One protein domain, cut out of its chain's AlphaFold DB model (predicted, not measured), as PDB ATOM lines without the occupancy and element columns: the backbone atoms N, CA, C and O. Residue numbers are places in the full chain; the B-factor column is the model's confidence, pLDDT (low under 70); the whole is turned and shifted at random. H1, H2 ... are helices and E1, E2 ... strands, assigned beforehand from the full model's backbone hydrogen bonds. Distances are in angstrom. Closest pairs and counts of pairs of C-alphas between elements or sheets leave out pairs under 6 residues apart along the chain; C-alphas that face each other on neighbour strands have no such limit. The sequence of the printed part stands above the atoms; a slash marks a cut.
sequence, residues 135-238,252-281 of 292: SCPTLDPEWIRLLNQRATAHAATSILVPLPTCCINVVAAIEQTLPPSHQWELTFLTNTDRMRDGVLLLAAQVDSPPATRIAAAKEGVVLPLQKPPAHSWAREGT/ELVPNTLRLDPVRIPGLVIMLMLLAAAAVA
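AT A GLANCE: This is residues 135 to 238 and 252 to 281 of the 292 residues of an uncharacterized protein of Phycisphaerales bacterium (UniProt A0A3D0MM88). A compact body is built round a small sheet of four parallel strands, with H2 packed on one face and H4 on the other, while H1 crosses H2 and only grazes the sheet. Far from this body, residues 258 to 281 stick out as an arm that ends in H6, the longest helix, and this arm makes the length of the whole. The printed part has 134 residues with six named helices and four named strands, in the order H1 E1 H2 H3 E2 E3 H4 E4 H5 H6; the sheet's order is E2 E3 E1 E4, and the class is mixed, helices and strands. The whole is extended, with a radius of gyration of the C-alphas of 22.0 A and spans of 73 by 32 by 28 A.

IN THESE COORDINATES: H1, residues 141 to 152, begins at C-alpha 141 (7.413, 19.705, -20.240) and is 16.5 A long. E1, residues 157 to 161, is followed by H2, residues 167 to 176, 14.6 A long, and the short H3, residues 180 to 183. E2 is residues 188 to 190, and E3, residues 201 to 205, is 13.4 A long. H4, residues 209 to 217, is 12.5 A long. E4 is residues 221 to 224 and H5 residues 233 to 236. H6, residues 267 to 281, runs 21.3 A to C-alpha 281 (65.560, -13.356, -21.122).

HOW THE PARTS SIT: In the sheet, E2 and E4 are edge strands. N 189 and O 201 are 2.9 A apart between E2 and E3, N 159 and O 202 2.8 A between E3 and E1, and N 158 and O 221 2.9 A between E1 and E4, each within hydrogen-bond range. H2 lies over E3 at a height over the sheet of 9.9 A and runs along the strands, at 16 degrees to E3 on the local plane; the closest C-alphas of H2 and E3 are those of Cys 167 and Ala 203, 5.6 A apart. On the opposite face, H4 has a height of 9.3 A and runs slantwise to the strands, at 39 degrees to E1 on the local plane. It lies over E1, and only just not over E3 and E4, on each of which 2 of its 9 C-alphas fall. The closest C-alphas of H4 and E3 are those of Ala 204 and Ala 211, 5.4 A apart. The two split strand-helix-strand units, in which another strand stands between the two that the helices join, are E1, H2 H3, E2 and E3, H4, E4; both crossovers are right-handed. H1 touches H2 with residues 144 to 148 alone, about perpendicular at 77 degrees, closest at the C-alphas of Ile 144 and Ile 174, 5.6 A apart. H3 is close to H2 but not clearly touching, and H5 likewise to H1. In H1, H2, H4 and H6 every O i to N i+4 pair is within hydrogen-bond range; H3 and H5 are too short for such a pair.

THE WHOLE: The two C-alphas farthest apart are those of Lys 227 and Ala 279, 73.7 A. Residues 239 to 251 are not printed, and C-alphas 238 and 252 are 25.6 A apart across the cut. Of the links that are printed whole, E2 to E3 and E4 to H5 are short and the others tight. Residues 252 to 266 hold no named element. Without residues 258 to 281, the body spans 38 by 28 by 27 A. The mean pLDDT of the printed part is 81.0; residue 137, residues 218 to 219, 231 to 238 and 252 to 266 are under 70.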
ATOM      1  N   SER A 135       4.882  10.566 -12.016       75.62
ATOM      2  CA  SER A 135       4.750  11.661 -12.973       75.62
ATOM      3  C   SER A 135       4.869  13.012 -12.252       75.62
ATOM      4  O   SER A 135       4.405  13.166 -11.121       75.62
ATOM      5  N   CYS A 136       5.417  14.027 -12.925       79.19
ATOM      6  CA  CYS A 136       5.461  15.407 -12.427       79.19
ATOM      7  C   CYS A 136       4.525  16.319 -13.251       79.19
ATOM      8  O   CYS A 136       5.007  17.173 -13.996       79.19
ATOM      9  N   PRO A 137       3.188  16.156 -13.159       68.56
ATOM     10  CA  PRO A 137       2.238  16.818 -14.063       68.56
ATOM     11  C   PRO A 137       2.167  18.341 -13.890       68.56
ATOM     12  O   PRO A 137       1.640  19.037 -14.750       68.56
ATOM     13  N   THR A 138       2.660  18.866 -12.769       80.12
ATOM     14  CA  THR A 138       2.621  20.294 -12.431       80.12
ATOM     15  C   THR A 138       3.716  21.110 -13.109       80.12
ATOM     16  O   THR A 138       3.660  22.338 -13.063       80.12
ATOM     17  N   LEU A 139       4.719  20.460 -13.707       84.00
ATOM     18  CA  LEU A 139       5.840  21.140 -14.343       84.00
ATOM     19  C   LEU A 139       5.668  21.148 -15.863       84.00
ATOM     20  O   LEU A 139       5.353  20.126 -16.466       84.00
ATOM     21  N   ASP A 140       5.909  22.307 -16.476       87.19
ATOM     22  CA  ASP A 140       5.909  22.451 -17.931       87.19
ATOM     23  C   ASP A 140       6.916  21.464 -18.572       87.19
ATOM     24  O   ASP A 140       8.089  21.460 -18.173       87.19
ATOM     25  N   PRO A 141       6.513  20.635 -19.555       88.50
ATOM     26  CA  PRO A 141       7.413  19.705 -20.240       88.50
ATOM     27  C   PRO A 141       8.664  20.360 -20.843       88.50
ATOM     28  O   PRO A 141       9.715  19.718 -20.923       88.50
ATOM     29  N   GLU A 142       8.599  21.640 -21.219       90.50
ATOM     30  CA  GLU A 142       9.753  22.379 -21.741       90.50
ATOM     31  C   GLU A 142      10.865  22.542 -20.698       90.50
ATOM     32  O   GLU A 142      12.048  22.556 -21.051       90.50
ATOM     33  N   TRP A 143      10.520  22.597 -19.406       91.44
ATOM     34  CA  TRP A 143      11.521  22.583 -18.340       91.44
ATOM     35  C   TRP A 143      12.263  21.258 -18.279       91.44
ATOM     36  O   TRP A 143      13.489  21.254 -18.182       91.44
ATOM     37  N   ILE A 144      11.542  20.141 -18.375       92.12
ATOM     38  CA  ILE A 144      12.152  18.809 -18.390       92.12
ATOM     39  C   ILE A 144      13.083  18.672 -19.594       92.12
ATOM     40  O   ILE A 144      14.228  18.248 -19.436       92.12
ATOM     41  N   ARG A 145      12.641  19.120 -20.775       91.25
ATOM     42  CA  ARG A 145      13.455  19.121 -21.997       91.25
ATOM     43  C   ARG A 145      14.740  19.939 -21.829       91.25
ATOM     44  O   ARG A 145      15.817  19.455 -22.171       91.25
ATOM     45  N   LEU A 146      14.644  21.157 -21.289       92.75
ATOM     46  CA  LEU A 146      15.804  22.018 -21.044       92.75
ATOM     47  C   LEU A 146      16.771  21.397 -20.026       92.75
ATOM     48  O   LEU A 146      17.981  21.395 -20.247       92.75
ATOM     49  N   LEU A 147      16.258  20.865 -18.916       93.12
ATOM     50  CA  LEU A 147      17.083  20.256 -17.871       93.12
ATOM     51  C   LEU A 147      17.768  18.977 -18.361       93.12
ATOM     52  O   LEU A 147      18.948  18.785 -18.078       93.12
ATOM     53  N   ASN A 148      17.082  18.159 -19.162       91.94
ATOM     54  CA  ASN A 148      17.675  17.002 -19.832       91.94
ATOM     55  C   ASN A 148      18.809  17.425 -20.783       91.94
ATOM     56  O   ASN A 148      19.910  16.882 -20.703       91.94
ATOM     57  N   GLN A 149      18.583  18.444 -21.622       92.19
ATOM     58  CA  GLN A 149      19.613  18.965 -22.524       92.19
ATOM     59  C   GLN A 149      20.856  19.425 -21.751       92.19
ATOM     60  O   GLN A 149      21.982  19.123 -22.143       92.19
ATOM     61  N   ARG A 150      20.659  20.131 -20.632       92.88
ATOM     62  CA  ARG A 150      21.760  20.595 -19.780       92.88
ATOM     63  C   ARG A 150      22.487  19.441 -19.097       92.88
ATOM     64  O   ARG A 150      23.713  19.434 -19.111       92.88
ATOM     65  N   ALA A 151      21.764  18.458 -18.562       91.06
ATOM     66  CA  ALA A 151      22.363  17.266 -17.966       91.06
ATOM     67  C   ALA A 151      23.196  16.476 -18.990       91.06
ATOM     68  O   ALA A 151      24.336  16.128 -18.704       91.06
ATOM     69  N   THR A 152      22.674  16.289 -20.206       90.81
ATOM     70  CA  THR A 152      23.375  15.618 -21.316       90.81
ATOM     71  C   THR A 152      24.621  16.390 -21.759       90.81
ATOM     72  O   THR A 152      25.636  15.799 -22.107       90.81
ATOM     73  N   ALA A 153      24.577  17.722 -21.705       91.19
ATOM     74  CA  ALA A 153      25.736  18.578 -21.953       91.19
ATOM     75  C   ALA A 153      26.696  18.677 -20.748       91.19
ATOM     76  O   ALA A 153      27.606  19.505 -20.769       91.19
ATOM     77  N   HIS A 154      26.475  17.896 -19.682       90.00
ATOM     78  CA  HIS A 154      27.200  17.973 -18.409       90.00
ATOM     79  C   HIS A 154      27.260  19.393 -17.813       90.00
ATOM     80  O   HIS A 154      28.198  19.765 -17.105       90.00
ATOM     81  N   ALA A 155      26.239  20.205 -18.086       91.00
ATOM     82  CA  ALA A 155      26.143  21.569 -17.607       91.00
ATOM     83  C   ALA A 155      25.492  21.597 -16.219       91.00
ATOM     84  O   ALA A 155      24.270  21.479 -16.080       91.00
ATOM     85  N   ALA A 156      26.322  21.816 -15.199       91.81
ATOM     86  CA  ALA A 156      25.904  22.051 -13.822       91.81
ATOM     87  C   ALA A 156      24.751  23.068 -13.737       91.81
ATOM     88  O   ALA A 156      24.797  24.155 -14.331       91.81
ATOM     89  N   THR A 157      23.684  22.694 -13.032       93.75
ATOM     90  CA  THR A 157      22.442  23.468 -12.964       93.75
ATOM     91  C   THR A 157      21.823  23.386 -11.579       93.75
ATOM     92  O   THR A 157      21.635  22.300 -11.034       93.75
ATOM     93  N   SER A 158      21.449  24.540 -11.040       94.69
ATOM     94  CA  SER A 158      20.674  24.647  -9.809       94.69
ATOM     95  C   SER A 158      19.230  25.002 -10.154       94.69
ATOM     96  O   SER A 158      18.979  25.896 -10.962       94.69
ATOM     97  N   ILE A 159      18.262  24.318  -9.553       94.19
ATOM     98  CA  ILE A 159      16.834  24.547  -9.788       94.19
ATOM     99  C   ILE A 159      16.118  24.889  -8.486       94.19
ATOM    100  O   ILE A 159      16.344  24.264  -7.446       94.19
ATOM    101  N   LEU A 160      15.233  25.883  -8.560       94.12
ATOM    102  CA  LEU A 160      14.327  26.237  -7.471       94.12
ATOM    103  C   LEU A 160      12.944  25.687  -7.799       94.12
ATOM    104  O   LEU A 160      12.293  26.121  -8.754       94.12
ATOM    105  N   VAL A 161      12.520  24.702  -7.015       93.12
ATOM    106  CA  VAL A 161      11.302  23.930  -7.257       93.12
ATOM    107  C   VAL A 161      10.122  24.584  -6.522       93.12
ATOM    108  O   VAL A 161      10.233  24.848  -5.320       93.12
ATOM    109  N   PRO A 162       9.003  24.889  -7.209       91.75
ATOM    110  CA  PRO A 162       7.812  25.459  -6.585       91.75
ATOM    111  C   PRO A 162       7.033  24.412  -5.786       91.75
ATOM    112  O   PRO A 162       7.019  23.232  -6.131       91.75
ATOM    113  N   LEU A 163       6.335  24.849  -4.735       89.25
ATOM    114  CA  LEU A 163       5.348  24.008  -4.052       89.25
ATOM    115  C   LEU A 163       4.090  23.835  -4.930       89.25
ATOM    116  O   LEU A 163       3.754  24.751  -5.681       89.25
ATOM    117  N   PRO A 164       3.380  22.693  -4.846       89.62
ATOM    118  CA  PRO A 164       3.630  21.538  -3.972       89.62
ATOM    119  C   PRO A 164       4.595  20.492  -4.569       89.62
ATOM    120  O   PRO A 164       4.691  19.382  -4.052       89.62
ATOM    121  N   THR A 165       5.290  20.800  -5.667       90.94
ATOM    122  CA  THR A 165       6.187  19.848  -6.334       90.94
ATOM    123  C   THR A 165       7.409  19.539  -5.467       90.94
ATOM    124  O   THR A 165       8.121  20.444  -5.035       90.94
ATOM    125  N   CYS A 166       7.688  18.252  -5.258       92.12
ATOM    126  CA  CYS A 166       8.882  17.794  -4.550       92.12
ATOM    127  C   CYS A 166      10.109  17.795  -5.471       92.12
ATOM    128  O   CYS A 166      10.024  17.358  -6.619       92.12
ATOM    129  N   CYS A 167      11.277  18.167  -4.939       94.69
ATOM    130  CA  CYS A 167      12.535  18.169  -5.695       94.69
ATOM    131  C   CYS A 167      12.817  16.834  -6.399       94.69
ATOM    132  O   CYS A 167      13.112  16.826  -7.589       94.69
ATOM    133  N   ILE A 168      12.664  15.706  -5.693       95.19
ATOM    134  CA  ILE A 168      12.923  14.381  -6.274       95.19
ATOM    135  C   ILE A 168      11.984  14.049  -7.441       95.19
ATOM    136  O   ILE A 168      12.410  13.376  -8.368       95.19
ATOM    137  N   ASN A 169      10.748  14.563  -7.451       94.62
ATOM    138  CA  ASN A 169       9.796  14.306  -8.536       94.62
ATOM    139  C   ASN A 169      10.214  15.027  -9.823       94.62
ATOM    140  O   ASN A 169       9.998  14.508 -10.915       94.62
ATOM    141  N   VAL A 170      10.854  16.197  -9.708       94.81
ATOM    142  CA  VAL A 170      11.451  16.875 -10.868       94.81
ATOM    143  C   VAL A 170      12.618  16.055 -11.412       94.81
ATOM    144  O   VAL A 170      12.710  15.858 -12.620       94.81
ATOM    145  N   VAL A 171      13.480  15.522 -10.535       95.94
ATOM    146  CA  VAL A 171      14.587  14.646 -10.958       95.94
ATOM    147  C   VAL A 171      14.058  13.363 -11.607       95.94
ATOM    148  O   VAL A 171      14.554  12.979 -12.661       95.94
ATOM    149  N   ALA A 172      13.013  12.749 -11.044       95.44
ATOM    150  CA  ALA A 172      12.345  11.579 -11.613       95.44
ATOM    151  C   ALA A 172      11.823  11.857 -13.028       95.44
ATOM    152  O   ALA A 172      12.063  11.070 -13.938       95.44
ATOM    153  N   ALA A 173      11.164  13.001 -13.235       94.69
ATOM    154  CA  ALA A 173      10.669  13.393 -14.549       94.69
ATOM    155  C   ALA A 173      11.803  13.612 -15.567       94.69
ATOM    156  O   ALA A 173      11.645  13.271 -16.735       94.69
ATOM    157  N   ILE A 174      12.965  14.119 -15.140       94.44
ATOM    158  CA  ILE A 174      14.157  14.206 -16.000       94.44
ATOM    159  C   ILE A 174      14.676  12.801 -16.327       94.44
ATOM    160  O   ILE A 174      14.861  12.488 -17.501       94.44
ATOM    161  N   GLU A 175      14.856  11.937 -15.324       94.44
ATOM    162  CA  GLU A 175      15.349  10.562 -15.498       94.44
ATOM    163  C   GLU A 175      14.469   9.736 -16.447       94.44
ATOM    164  O   GLU A 175      14.989   9.032 -17.312       94.44
ATOM    165  N   GLN A 176      13.144   9.878 -16.358       93.06
ATOM    166  CA  GLN A 176      12.186   9.211 -17.250       93.06
ATOM    167  C   GLN A 176      12.360   9.590 -18.728       93.06
ATOM    168  O   GLN A 176      11.989   8.817 -19.608       93.06
ATOM    169  N   THR A 177      12.917  10.770 -19.016       92.56
ATOM    170  CA  THR A 177      13.194  11.209 -20.395       92.56
ATOM    171  C   THR A 177      14.570  10.780 -20.905       92.56
ATOM    172  O   THR A 177      14.865  10.962 -22.087       92.56
ATOM    173  N   LEU A 178      15.421  10.216 -20.043       91.25
ATOM    174  CA  LEU A 178      16.731   9.700 -20.425       91.25
ATOM    175  C   LEU A 178      16.629   8.237 -20.886       91.25
ATOM    176  O   LEU A 178      15.893   7.446 -20.290       91.25
ATOM    177  N   PRO A 179      17.414   7.825 -21.902       90.62
ATOM    178  CA  PRO A 179      17.598   6.412 -22.211       90.62
ATOM    179  C   PRO A 179      18.111   5.644 -20.980       90.62
ATOM    180  O   PRO A 179      18.945   6.190 -20.254       90.62
ATOM    181  N   PRO A 180      17.727   4.367 -20.772       88.75
ATOM    182  CA  PRO A 180      18.161   3.585 -19.608       88.75
ATOM    183  C   PRO A 180      19.682   3.554 -19.394       88.75
ATOM    184  O   PRO A 180      20.156   3.549 -18.263       88.75
ATOM    185  N   SER A 181      20.464   3.589 -20.480       85.56
ATOM    186  CA  SER A 181      21.928   3.638 -20.418       85.56
ATOM    187  C   SER A 181      22.487   4.929 -19.813       85.56
ATOM    188  O   SER A 181      23.589   4.895 -19.282       85.56
ATOM    189  N   HIS A 182      21.751   6.043 -19.879       92.00
ATOM    190  CA  HIS A 182      22.183   7.359 -19.390       92.00
ATOM    191  C   HIS A 182      21.570   7.734 -18.035       92.00
ATOM    192  O   HIS A 182      22.016   8.691 -17.407       92.00
ATOM    193  N   GLN A 183      20.577   6.990 -17.539       94.88
ATOM    194  CA  GLN A 183      19.958   7.275 -16.236       94.88
ATOM    195  C   GLN A 183      20.997   7.270 -15.102       94.88
ATOM    196  O   GLN A 183      20.990   8.141 -14.239       94.88
ATOM    197  N   TRP A 184      21.962   6.349 -15.156       96.12
ATOM    198  CA  TRP A 184      23.059   6.249 -14.186       96.12
ATOM    199  C   TRP A 184      24.197   7.258 -14.388       96.12
ATOM    200  O   TRP A 184      25.162   7.234 -13.628       96.12
ATOM    201  N   GLU A 185      24.105   8.139 -15.383       95.50
ATOM    202  CA  GLU A 185      25.037   9.257 -15.577       95.50
ATOM    203  C   GLU A 185      24.491  10.557 -14.961       95.50
ATOM    204  O   GLU A 185      25.258  11.467 -14.640       95.50
ATOM    205  N   LEU A 186      23.175  10.631 -14.724       95.75
ATOM    206  CA  LEU A 186      22.525  11.769 -14.081       95.75
ATOM    207  C   LEU A 186      22.880  11.823 -12.590       95.75
ATOM    208  O   LEU A 186      22.303  11.107 -11.773       95.75
ATOM    209  N   THR A 187      23.803  12.705 -12.209       97.19
ATOM    210  CA  THR A 187      24.122  12.988 -10.802       97.19
ATOM    211  C   THR A 187      23.283  14.148 -10.274       97.19
ATOM    212  O   THR A 187      23.051  15.146 -10.962       97.19
ATOM    213  N   PHE A 188      22.819  14.029  -9.031       96.94
ATOM    214  CA  PHE A 188      21.938  15.028  -8.431       96.94
ATOM    215  C   PHE A 188      22.047  15.094  -6.907       96.94
ATOM    216  O   PHE A 188      22.497  14.155  -6.250       96.94
ATOM    217  N   LEU A 189      21.588  16.217  -6.359       95.75
ATOM    218  CA  LEU A 189      21.447  16.513  -4.935       95.75
ATOM    219  C   LEU A 189      20.113  17.231  -4.720       95.75
ATOM    220  O   LEU A 189      19.824  18.209  -5.411       95.75
ATOM    221  N   THR A 190      19.312  16.796  -3.748       95.19
ATOM    222  CA  THR A 190      18.066  17.482  -3.377       95.19
ATOM    223  C   THR A 190      18.151  18.106  -1.989       95.19
ATOM    224  O   THR A 190      18.791  17.560  -1.096       95.19
ATOM    225  N   ASN A 191      17.439  19.215  -1.782       91.44
ATOM    226  CA  ASN A 191      17.232  19.870  -0.485       91.44
ATOM    227  C   ASN A 191      18.531  20.299   0.226       91.44
ATOM    228  O   ASN A 191      18.596  20.348   1.451       91.44
ATOM    229  N   THR A 192      19.559  20.643  -0.549       89.50
ATOM    230  CA  THR A 192      20.829  21.206  -0.073       89.50
ATOM    231  C   THR A 192      21.193  22.437  -0.897       89.50
ATOM    232  O   THR A 192      20.539  22.733  -1.894       89.50
ATOM    233  N   ASP A 193      22.174  23.207  -0.445       84.94
ATOM    234  CA  ASP A 193      22.562  24.502  -1.001       84.94
ATOM    235  C   ASP A 193      23.902  24.490  -1.728       84.94
ATOM    236  O   ASP A 193      24.273  25.484  -2.347       84.94
ATOM    237  N   ARG A 194      24.644  23.384  -1.637       83.00
ATOM    238  CA  ARG A 194      25.981  23.277  -2.213       83.00
ATOM    239  C   ARG A 194      26.016  22.182  -3.251       83.00
ATOM    240  O   ARG A 194      25.814  21.007  -2.946       83.00
ATOM    241  N   MET A 195      26.349  22.578  -4.469       82.00
ATOM    242  CA  MET A 195      26.764  21.639  -5.491       82.00
ATOM    243  C   MET A 195      28.165  21.143  -5.118       82.00
ATOM    244  O   MET A 195      29.077  21.934  -4.882       82.00
ATOM    245  N   ARG A 196      28.319  19.830  -4.977       79.56
ATOM    246  CA  ARG A 196      29.575  19.167  -4.609       79.56
ATOM    247  C   ARG A 196      29.766  17.937  -5.484       79.56
ATOM    248  O   ARG A 196      28.829  17.503  -6.149       79.56
ATOM    249  N   ASP A 197      30.974  17.386  -5.475       82.12
ATOM    250  CA  ASP A 197      31.255  16.033  -5.973       82.12
ATOM    251  C   ASP A 197      30.870  15.795  -7.448       82.12
ATOM    252  O   ASP A 197      30.432  14.708  -7.817       82.12
ATOM    253  N   GLY A 198      30.997  16.824  -8.296       83.06
ATOM    254  CA  GLY A 198      30.685  16.721  -9.728       83.06
ATOM    255  C   GLY A 198      29.198  16.516 -10.035       83.06
ATOM    256  O   GLY A 198      28.853  15.959 -11.078       83.06
ATOM    257  N   VAL A 199      28.310  16.927  -9.127       91.00
ATOM    258  CA  VAL A 199      26.865  16.807  -9.322       91.00
ATOM    259  C   VAL A 199      26.358  17.759 -10.408       91.00
ATOM    260  O   VAL A 199      26.646  18.951 -10.378       91.00
ATOM    261  N   LEU A 200      25.566  17.231 -11.346       93.88
ATOM    262  CA  LEU A 200      25.007  17.986 -12.468       93.88
ATOM    263  C   LEU A 200      23.769  18.798 -12.085       93.88
ATOM    264  O   LEU A 200      23.568  19.890 -12.616       93.88
ATOM    265  N   LEU A 201      22.943  18.281 -11.174       95.19
ATOM    266  CA  LEU A 201      21.681  18.909 -10.792       95.19
ATOM    267  C   LEU A 201      21.573  19.120  -9.279       95.19
ATOM    268  O   LEU A 201      21.556  18.166  -8.505       95.19
ATOM    269  N   LEU A 202      21.423  20.372  -8.856       94.94
ATOM    270  CA  LEU A 202      21.085  20.726  -7.479       94.94
ATOM    271  C   LEU A 202      19.644  21.232  -7.423       94.94
ATOM    272  O   LEU A 202      19.321  22.239  -8.042       94.94
ATOM    273  N   ALA A 203      18.777  20.559  -6.675       94.62
ATOM    274  CA  ALA A 203      17.376  20.941  -6.538       94.62
ATOM    275  C   ALA A 203      17.059  21.375  -5.106       94.62
ATOM    276  O   ALA A 203      17.309  20.626  -4.161       94.62
ATOM    277  N   ALA A 204      16.464  22.553  -4.941       93.50
ATOM    278  CA  ALA A 204      15.994  23.040  -3.648       93.50
ATOM    279  C   ALA A 204      14.557  23.557  -3.736       93.50
ATOM    280  O   ALA A 204      14.150  24.139  -4.743       93.50
ATOM    281  N   GLN A 205      13.792  23.381  -2.659       92.69
ATOM    282  CA  GLN A 205      12.450  23.950  -2.556       92.69
ATOM    283  C   GLN A 205      12.546  25.472  -2.438       92.69
ATOM    284  O   GLN A 205      13.325  25.958  -1.621       92.69
ATOM    285  N   VAL A 206      11.751  26.223  -3.202       91.12
ATOM    286  CA  VAL A 206      11.903  27.685  -3.320       91.12
ATOM    287  C   VAL A 206      11.833  28.461  -1.995       91.12
ATOM    288  O   VAL A 206      12.563  29.432  -1.835       91.12
ATOM    289  N   ASP A 207      11.055  27.986  -1.021       86.81
ATOM    290  CA  ASP A 207      10.902  28.631   0.296       86.81
ATOM    291  C   ASP A 207      11.814  28.026   1.380       86.81
ATOM    292  O   ASP A 207      11.633  28.254   2.576       86.81
ATOM    293  N   SER A 208      12.792  27.207   0.984       88.69
ATOM    294  CA  SER A 208      13.706  26.552   1.919       88.69
ATOM    295  C   SER A 208      14.979  27.375   2.159       88.69
ATOM    296  O   SER A 208      15.441  28.075   1.254       88.69
ATOM    297  N   PRO A 209      15.626  27.254   3.338       88.50
ATOM    298  CA  PRO A 209      16.920  27.892   3.578       88.50
ATOM    299  C   PRO A 209      17.973  27.580   2.498       88.50
ATOM    300  O   PRO A 209      18.715  28.494   2.129       88.50
ATOM    301  N   PRO A 210      18.035  26.352   1.935       88.38
ATOM    302  CA  PRO A 210      18.876  26.083   0.782       88.38
ATOM    303  C   PRO A 210      18.622  26.953  -0.450       88.38
ATOM    304  O   PRO A 210      19.583  27.431  -1.047       88.38
ATOM    305  N   ALA A 211      17.364  27.218  -0.815       88.56
ATOM    306  CA  ALA A 211      17.047  28.049  -1.978       88.56
ATOM    307  C   ALA A 211      17.552  29.487  -1.821       88.56
ATOM    308  O   ALA A 211      18.143  30.031  -2.754       88.56
ATOM    309  N   THR A 212      17.407  30.074  -0.629       87.25
ATOM    310  CA  THR A 212      17.953  31.406  -0.326       87.25
ATOM    311  C   THR A 212      19.468  31.443  -0.512       87.25
ATOM    312  O   THR A 212      20.000  32.393  -1.084       87.25
ATOM    313  N   ARG A 213      20.176  30.399  -0.062       88.50
ATOM    314  CA  ARG A 213      21.639  30.319  -0.184       88.50
ATOM    315  C   ARG A 213      22.090  30.088  -1.626       88.50
ATOM    316  O   ARG A 213      23.016  30.764  -2.063       88.50
ATOM    317  N   ILE A 214      21.393  29.243  -2.386       88.12
ATOM    318  CA  ILE A 214      21.632  29.056  -3.828       88.12
ATOM    319  C   ILE A 214      21.450  30.378  -4.580       88.12
ATOM    320  O   ILE A 214      22.314  30.774  -5.360       88.12
ATOM    321  N   ALA A 215      20.350  31.092  -4.322       86.12
ATOM    322  CA  ALA A 215      20.079  32.380  -4.955       86.12
ATOM    323  C   ALA A 215      21.139  33.441  -4.598       86.12
ATOM    324  O   ALA A 215      21.486  34.275  -5.435       86.12
ATOM    325  N   ALA A 216      21.677  33.396  -3.374       85.50
ATOM    326  CA  ALA A 216      22.712  34.316  -2.911       85.50
ATOM    327  C   ALA A 216      24.112  33.999  -3.466       85.50
ATOM    328  O   ALA A 216      24.884  34.929  -3.703       85.50
ATOM    329  N   ALA A 217      24.440  32.720  -3.681       80.44
ATOM    330  CA  ALA A 217      25.768  32.281  -4.110       80.44
ATOM    331  C   ALA A 217      26.157  32.808  -5.503       80.44
ATOM    332  O   ALA A 217      27.337  33.016  -5.764       80.44
ATOM    333  N   LYS A 218      25.178  33.064  -6.386       69.31
ATOM    334  CA  LYS A 218      25.399  33.468  -7.793       69.31
ATOM    335  C   LYS A 218      26.332  32.518  -8.568       69.31
ATOM    336  O   LYS A 218      26.961  32.925  -9.543       69.31
ATOM    337  N   GLU A 219      26.418  31.260  -8.145       67.69
ATOM    338  CA  GLU A 219      27.224  30.226  -8.791       67.69
ATOM    339  C   GLU A 219      26.365  29.409  -9.763       67.69
ATOM    340  O   GLU A 219      25.319  28.869  -9.401       67.69
ATOM    341  N   GLY A 220      26.831  29.297 -11.010       73.31
ATOM    342  CA  GLY A 220      26.164  28.515 -12.049       73.31
ATOM    343  C   GLY A 220      24.834  29.106 -12.531       73.31
ATOM    344  O   GLY A 220      24.511  30.273 -12.312       73.31
ATOM    345  N   VAL A 221      24.067  28.283 -13.246       85.19
ATOM    346  CA  VAL A 221      22.740  28.658 -13.750       85.19
ATOM    347  C   VAL A 221      21.696  28.275 -12.708       85.19
ATOM    348  O   VAL A 221      21.555  27.094 -12.387       85.19
ATOM    349  N   VAL A 222      20.955  29.267 -12.210       88.06
ATOM    350  CA  VAL A 222      19.832  29.077 -11.282       88.06
ATOM    351  C   VAL A 222      18.520  29.256 -12.041       88.06
ATOM    352  O   VAL A 222      18.246  30.335 -12.562       88.06
ATOM    353  N   LEU A 223      17.700  28.205 -12.102       89.44
ATOM    354  CA  LEU A 223      16.427  28.204 -12.826       89.44
ATOM    355  C   LEU A 223      15.243  28.155 -11.847       89.44
ATOM    356  O   LEU A 223      15.016  27.118 -11.214       89.44
ATOM    357  N   PRO A 224      14.467  29.244 -11.704       90.00
ATOM    358  CA  PRO A 224      13.224  29.219 -10.948       90.00
ATOM    359  C   PRO A 224      12.104  28.603 -11.792       90.00
ATOM    360  O   PRO A 224      11.647  29.200 -12.765       90.00
ATOM    361  N   LEU A 225      11.605  27.432 -11.393       88.75
ATOM    362  CA  LEU A 225      10.613  26.671 -12.167       88.75
ATOM    363  C   LEU A 225       9.163  27.178 -11.998       88.75
ATOM    364  O   LEU A 225       8.206  26.470 -12.289       88.75
ATOM    365  N   GLN A 226       8.982  28.401 -11.492       84.25
ATOM    366  CA  GLN A 226       7.676  28.998 -11.174       84.25
ATOM    367  C   GLN A 226       6.933  29.544 -12.397       84.25
ATOM    368  O   GLN A 226       5.722  29.739 -12.353       84.25
ATOM    369  N   LYS A 227       7.663  29.861 -13.468       79.62
ATOM    370  CA  LYS A 227       7.111  30.385 -14.720       79.62
ATOM    371  C   LYS A 227       7.529  29.463 -15.861       79.62
ATOM    372  O   LYS A 227       8.588  28.844 -15.744       79.62
ATOM    373  N   PRO A 228       6.746  29.367 -16.947       74.88
ATOM    374  CA  PRO A 228       7.192  28.683 -18.154       74.88
ATOM    375  C   PRO A 228       8.558  29.225 -18.591       74.88
ATOM    376  O   PRO A 228       8.819  30.424 -18.402       74.88
ATOM    377  N   PRO A 229       9.437  28.381 -19.154       75.38
ATOM    378  CA  PRO A 229      10.728  28.850 -19.619       75.38
ATOM    379  C   PRO A 229      10.505  29.922 -20.687       75.38
ATOM    380  O   PRO A 229       9.740  29.728 -21.632       75.38
ATOM    381  N   ALA A 230      11.151  31.082 -20.539       70.31
ATOM    382  CA  ALA A 230      11.065  32.114 -21.562       70.31
ATOM    383  C   ALA A 230      11.599  31.542 -22.886       70.31
ATOM    384  O   ALA A 230      12.667  30.929 -22.905       70.31
ATOM    385  N   HIS A 231      10.904  31.773 -24.007       59.72
ATOM    386  CA  HIS A 231      11.354  31.306 -25.330       59.72
ATOM    387  C   HIS A 231      12.788  31.767 -25.677       59.72
ATOM    388  O   HIS A 231      13.454  31.157 -26.511       59.72
ATOM    389  N   SER A 232      13.289  32.821 -25.022       50.91
ATOM    390  CA  SER A 232      14.664  33.312 -25.145       50.91
ATOM    391  C   SER A 232      15.724  32.376 -24.550       50.91
ATOM    392  O   SER A 232      16.832  32.325 -25.078       50.91
ATOM    393  N   TRP A 233      15.407  31.585 -23.520       55.12
ATOM    394  CA  TRP A 233      16.367  30.648 -22.915       55.12
ATOM    395  C   TRP A 233      16.699  29.469 -23.830       55.12
ATOM    396  O   TRP A 233      17.796  28.922 -23.757       55.12
ATOM    397  N   ALA A 234      15.805  29.139 -24.768       50.12
ATOM    398  CA  ALA A 234      16.097  28.179 -25.829       50.12
ATOM    399  C   ALA A 234      17.196  28.675 -26.795       50.12
ATOM    400  O   ALA A 234      17.812  27.859 -27.477       50.12
ATOM    401  N   ARG A 235      17.463  29.991 -26.858       46.59
ATOM    402  CA  ARG A 235      18.502  30.580 -27.722       46.59
ATOM    403  C   ARG A 235      19.847  30.775 -27.023       46.59
ATOM    404  O   ARG A 235      20.878  30.640 -27.679       46.59
ATOM    405  N   GLU A 236      19.861  31.014 -25.712       46.91
ATOM    406  CA  GLU A 236      21.101  31.220 -24.937       46.91
ATOM    407  C   GLU A 236      21.986  29.961 -24.811       46.91
ATOM    408  O   GLU A 236      23.148  30.064 -24.434       46.91
ATOM    409  N   GLY A 237      21.491  28.784 -25.208       46.22
ATOM    410  CA  GLY A 237      22.265  27.536 -25.263       46.22
ATOM    411  C   GLY A 237      23.108  27.315 -26.528       46.22
ATOM    412  O   GLY A 237      23.681  26.242 -26.668       46.22
ATOM    413  N   THR A 238      23.182  28.273 -27.461       41.34
ATOM    414  CA  THR A 238      23.865  28.078 -28.765       41.34
ATOM    415  C   THR A 238      25.285  28.651 -28.848       41.34
ATOM    416  O   THR A 238      25.931  28.524 -29.882       41.34
ATOM    417  N   GLU A 252      36.447   7.787 -20.611       36.09
ATOM    418  CA  GLU A 252      36.695   8.089 -19.199       36.09
ATOM    419  C   GLU A 252      36.015   9.333 -18.612       36.09
ATOM    420  O   GLU A 252      36.559  10.433 -18.549       36.09
ATOM    421  N   LEU A 253      34.834   9.079 -18.034       40.44
ATOM    422  CA  LEU A 253      34.226   9.845 -16.941       40.44
ATOM    423  C   LEU A 253      35.145   9.828 -15.707       40.44
ATOM    424  O   LEU A 253      34.857   9.209 -14.686       40.44
ATOM    425  N   VAL A 254      36.277  10.505 -15.815       38.47
ATOM    426  CA  VAL A 254      37.146  10.844 -14.703       38.47
ATOM    427  C   VAL A 254      37.043  12.364 -14.574       38.47
ATOM    428  O   VAL A 254      37.400  13.074 -15.515       38.47
ATOM    429  N   PRO A 255      36.506  12.899 -13.460       42.41
ATOM    430  CA  PRO A 255      36.543  14.329 -13.175       42.41
ATOM    431  C   PRO A 255      37.932  14.903 -13.483       42.41
ATOM    432  O   PRO A 255      38.932  14.255 -13.189       42.41
ATOM    433  N   ASN A 256      38.039  16.126 -14.016       40.62
ATOM    434  CA  ASN A 256      39.349  16.754 -14.275       40.62
ATOM    435  C   ASN A 256      40.249  16.838 -13.018       40.62
ATOM    436  O   ASN A 256      41.458  16.989 -13.141       40.62
ATOM    437  N   THR A 257      39.680  16.690 -11.818       42.97
ATOM    438  CA  THR A 257      40.388  16.565 -10.531       42.97
ATOM    439  C   THR A 257      41.024  15.188 -10.282       42.97
ATOM    440  O   THR A 257      41.709  15.008  -9.279       42.97
ATOM    441  N   LEU A 258      40.799  14.220 -11.169       41.28
ATOM    442  CA  LEU A 258      41.247  12.830 -11.083       41.28
ATOM    443  C   LEU A 258      42.050  12.381 -12.313       41.28
ATOM    444  O   LEU A 258      42.405  11.205 -12.406       41.28
ATOM    445  N   ARG A 259      42.415  13.299 -13.223       39.38
ATOM    446  CA  ARG A 259      43.561  13.046 -14.100       39.38
ATOM    447  C   ARG A 259      44.771  12.877 -13.189       39.38
ATOM    448  O   ARG A 259      45.308  13.854 -12.678       39.38
ATOM    449  N   LEU A 260      45.180  11.631 -12.963       41.97
ATOM    450  CA  LEU A 260      46.548  11.358 -12.566       41.97
ATOM    451  C   LEU A 260      47.397  12.045 -13.632       41.97
ATOM    452  O   LEU A 260      47.328  11.661 -14.803       41.97
ATOM    453  N   ASP A 261      48.144  13.085 -13.252       38.12
ATOM    454  CA  ASP A 261      49.269  13.515 -14.073       38.12
ATOM    455  C   ASP A 261      50.006  12.230 -14.444       38.12
ATOM    456  O   ASP A 261      50.262  11.427 -13.535       38.12
ATOM    457  N   PRO A 262      50.277  11.964 -15.738       44.38
ATOM    458  CA  PRO A 262      51.025  10.781 -16.111       44.38
ATOM    459  C   PRO A 262      52.277  10.821 -15.256       44.38
ATOM    460  O   PRO A 262      53.078  11.752 -15.389       44.38
ATOM    461  N   VAL A 263      52.377   9.883 -14.305       51.78
ATOM    462  CA  VAL A 263      53.518   9.794 -13.407       51.78
ATOM    463  C   VAL A 263      54.695   9.797 -14.354       51.78
ATOM    464  O   VAL A 263      54.827   8.883 -15.169       51.78
ATOM    465  N   ARG A 264      55.483  10.878 -14.342       45.09
ATOM    466  CA  ARG A 264      56.714  10.944 -15.117       45.09
ATOM    467  C   ARG A 264      57.608   9.902 -14.481       45.09
ATOM    468  O   ARG A 264      58.351  10.211 -13.557       45.09
ATOM    469  N   ILE A 265      57.470   8.659 -14.928       57.53
ATOM    470  CA  ILE A 265      58.385   7.588 -14.599       57.53
ATOM    471  C   ILE A 265      59.728   8.123 -15.094       57.53
ATOM    472  O   ILE A 265      59.873   8.353 -16.300       57.53
ATOM    473  N   PRO A 266      60.681   8.432 -14.196       69.94
ATOM    474  CA  PRO A 266      61.969   8.954 -14.613       69.94
ATOM    475  C   PRO A 266      62.547   7.971 -15.626       69.94
ATOM    476  O   PRO A 266      62.451   6.764 -15.405       69.94
ATOM    477  N   GLY A 267      63.151   8.447 -16.719       75.50
ATOM    478  CA  GLY A 267      63.688   7.558 -17.762       75.50
ATOM    479  C   GLY A 267      64.608   6.455 -17.210       75.50
ATOM    480  O   GLY A 267      64.660   5.357 -17.754       75.50
ATOM    481  N   LEU A 268      65.236   6.708 -16.056       72.06
ATOM    482  CA  LEU A 268      66.010   5.745 -15.277       72.06
ATOM    483  C   LEU A 268      65.216   4.485 -14.866       72.06
ATOM    484  O   LEU A 268      65.747   3.381 -14.924       72.06
ATOM    485  N   VAL A 269      63.951   4.625 -14.463       72.75
ATOM    486  CA  VAL A 269      63.107   3.504 -14.012       72.75
ATOM    487  C   VAL A 269      62.663   2.647 -15.200       72.75
ATOM    488  O   VAL A 269      62.690   1.422 -15.106       72.75
ATOM    489  N   ILE A 270      62.348   3.264 -16.346       76.69
ATOM    490  CA  ILE A 270      62.061   2.536 -17.595       76.69
ATOM    491  C   ILE A 270      63.305   1.757 -18.042       76.69
ATOM    492  O   ILE A 270      63.217   0.575 -18.372       76.69
ATOM    493  N   MET A 271      64.480   2.391 -17.989       84.12
ATOM    494  CA  MET A 271      65.750   1.748 -18.323       84.12
ATOM    495  C   MET A 271      66.063   0.562 -17.392       84.12
ATOM    496  O   MET A 271      66.482  -0.489 -17.871       84.12
ATOM    497  N   LEU A 272      65.815   0.688 -16.083       84.44
ATOM    498  CA  LEU A 272      65.995  -0.400 -15.115       84.44
ATOM    499  C   LEU A 272      65.042  -1.576 -15.367       84.44
ATOM    500  O   LEU A 272      65.474  -2.726 -15.295       84.44
ATOM    501  N   MET A 273      63.776  -1.315 -15.706       84.25
ATOM    502  CA  MET A 273      62.827  -2.383 -16.044       84.25
ATOM    503  C   MET A 273      63.214  -3.113 -17.336       84.25
ATOM    504  O   MET A 273      63.139  -4.340 -17.388       84.25
ATOM    505  N   LEU A 274      63.689  -2.388 -18.354       88.50
ATOM    506  CA  LEU A 274      64.180  -2.992 -19.598       88.50
ATOM    507  C   LEU A 274      65.441  -3.838 -19.367       88.50
ATOM    508  O   LEU A 274      65.547  -4.936 -19.911       88.50
ATOM    509  N   LEU A 275      66.365  -3.373 -18.520       87.81
ATOM    510  CA  LEU A 275      67.550  -4.143 -18.126       87.81
ATOM    511  C   LEU A 275      67.180  -5.413 -17.352       87.81
ATOM    512  O   LEU A 275      67.738  -6.475 -17.623       87.81
ATOM    513  N   ALA A 276      66.217  -5.329 -16.431       86.69
ATOM    514  CA  ALA A 276      65.732  -6.490 -15.690       86.69
ATOM    515  C   ALA A 276      65.079  -7.524 -16.625       86.69
ATOM    516  O   ALA A 276      65.378  -8.714 -16.531       86.69
ATOM    517  N   ALA A 277      64.251  -7.080 -17.575       85.44
ATOM    518  CA  ALA A 277      63.634  -7.960 -18.566       85.44
ATOM    519  C   ALA A 277      64.676  -8.634 -19.477       85.44
ATOM    520  O   ALA A 277      64.593  -9.838 -19.730       85.44
ATOM    521  N   ALA A 278      65.698  -7.891 -19.916       88.75
ATOM    522  CA  ALA A 278      66.797  -8.439 -20.705       88.75
ATOM    523  C   ALA A 278      67.608  -9.485 -19.918       88.75
ATOM    524  O   ALA A 278      67.930 -10.545 -20.455       88.75
ATOM    525  N   ALA A 279      67.888  -9.236 -18.634       86.50
ATOM    526  CA  ALA A 279      68.590 -10.189 -17.774       86.50
ATOM    527  C   ALA A 279      67.798 -11.496 -17.588       86.50
ATOM    528  O   ALA A 279      68.375 -12.586 -17.648       86.50
ATOM    529  N   VAL A 280      66.473 -11.409 -17.431       89.75
ATOM    530  CA  VAL A 280      65.595 -12.587 -17.352       89.75
ATOM    531  C   VAL A 280      65.615 -13.373 -18.664       89.75
ATOM    532  O   VAL A 280      65.791 -14.590 -18.637       89.75
ATOM    533  N   ALA A 281      65.518 -12.699 -19.815       85.12
ATOM    534  CA  ALA A 281      65.560 -13.356 -21.122       85.12
ATOM    535  C   ALA A 281      66.892 -14.087 -21.375       85.12
ATOM    536  O   ALA A 281      66.892 -15.226 -21.841       85.12
TER     537      ALA A 281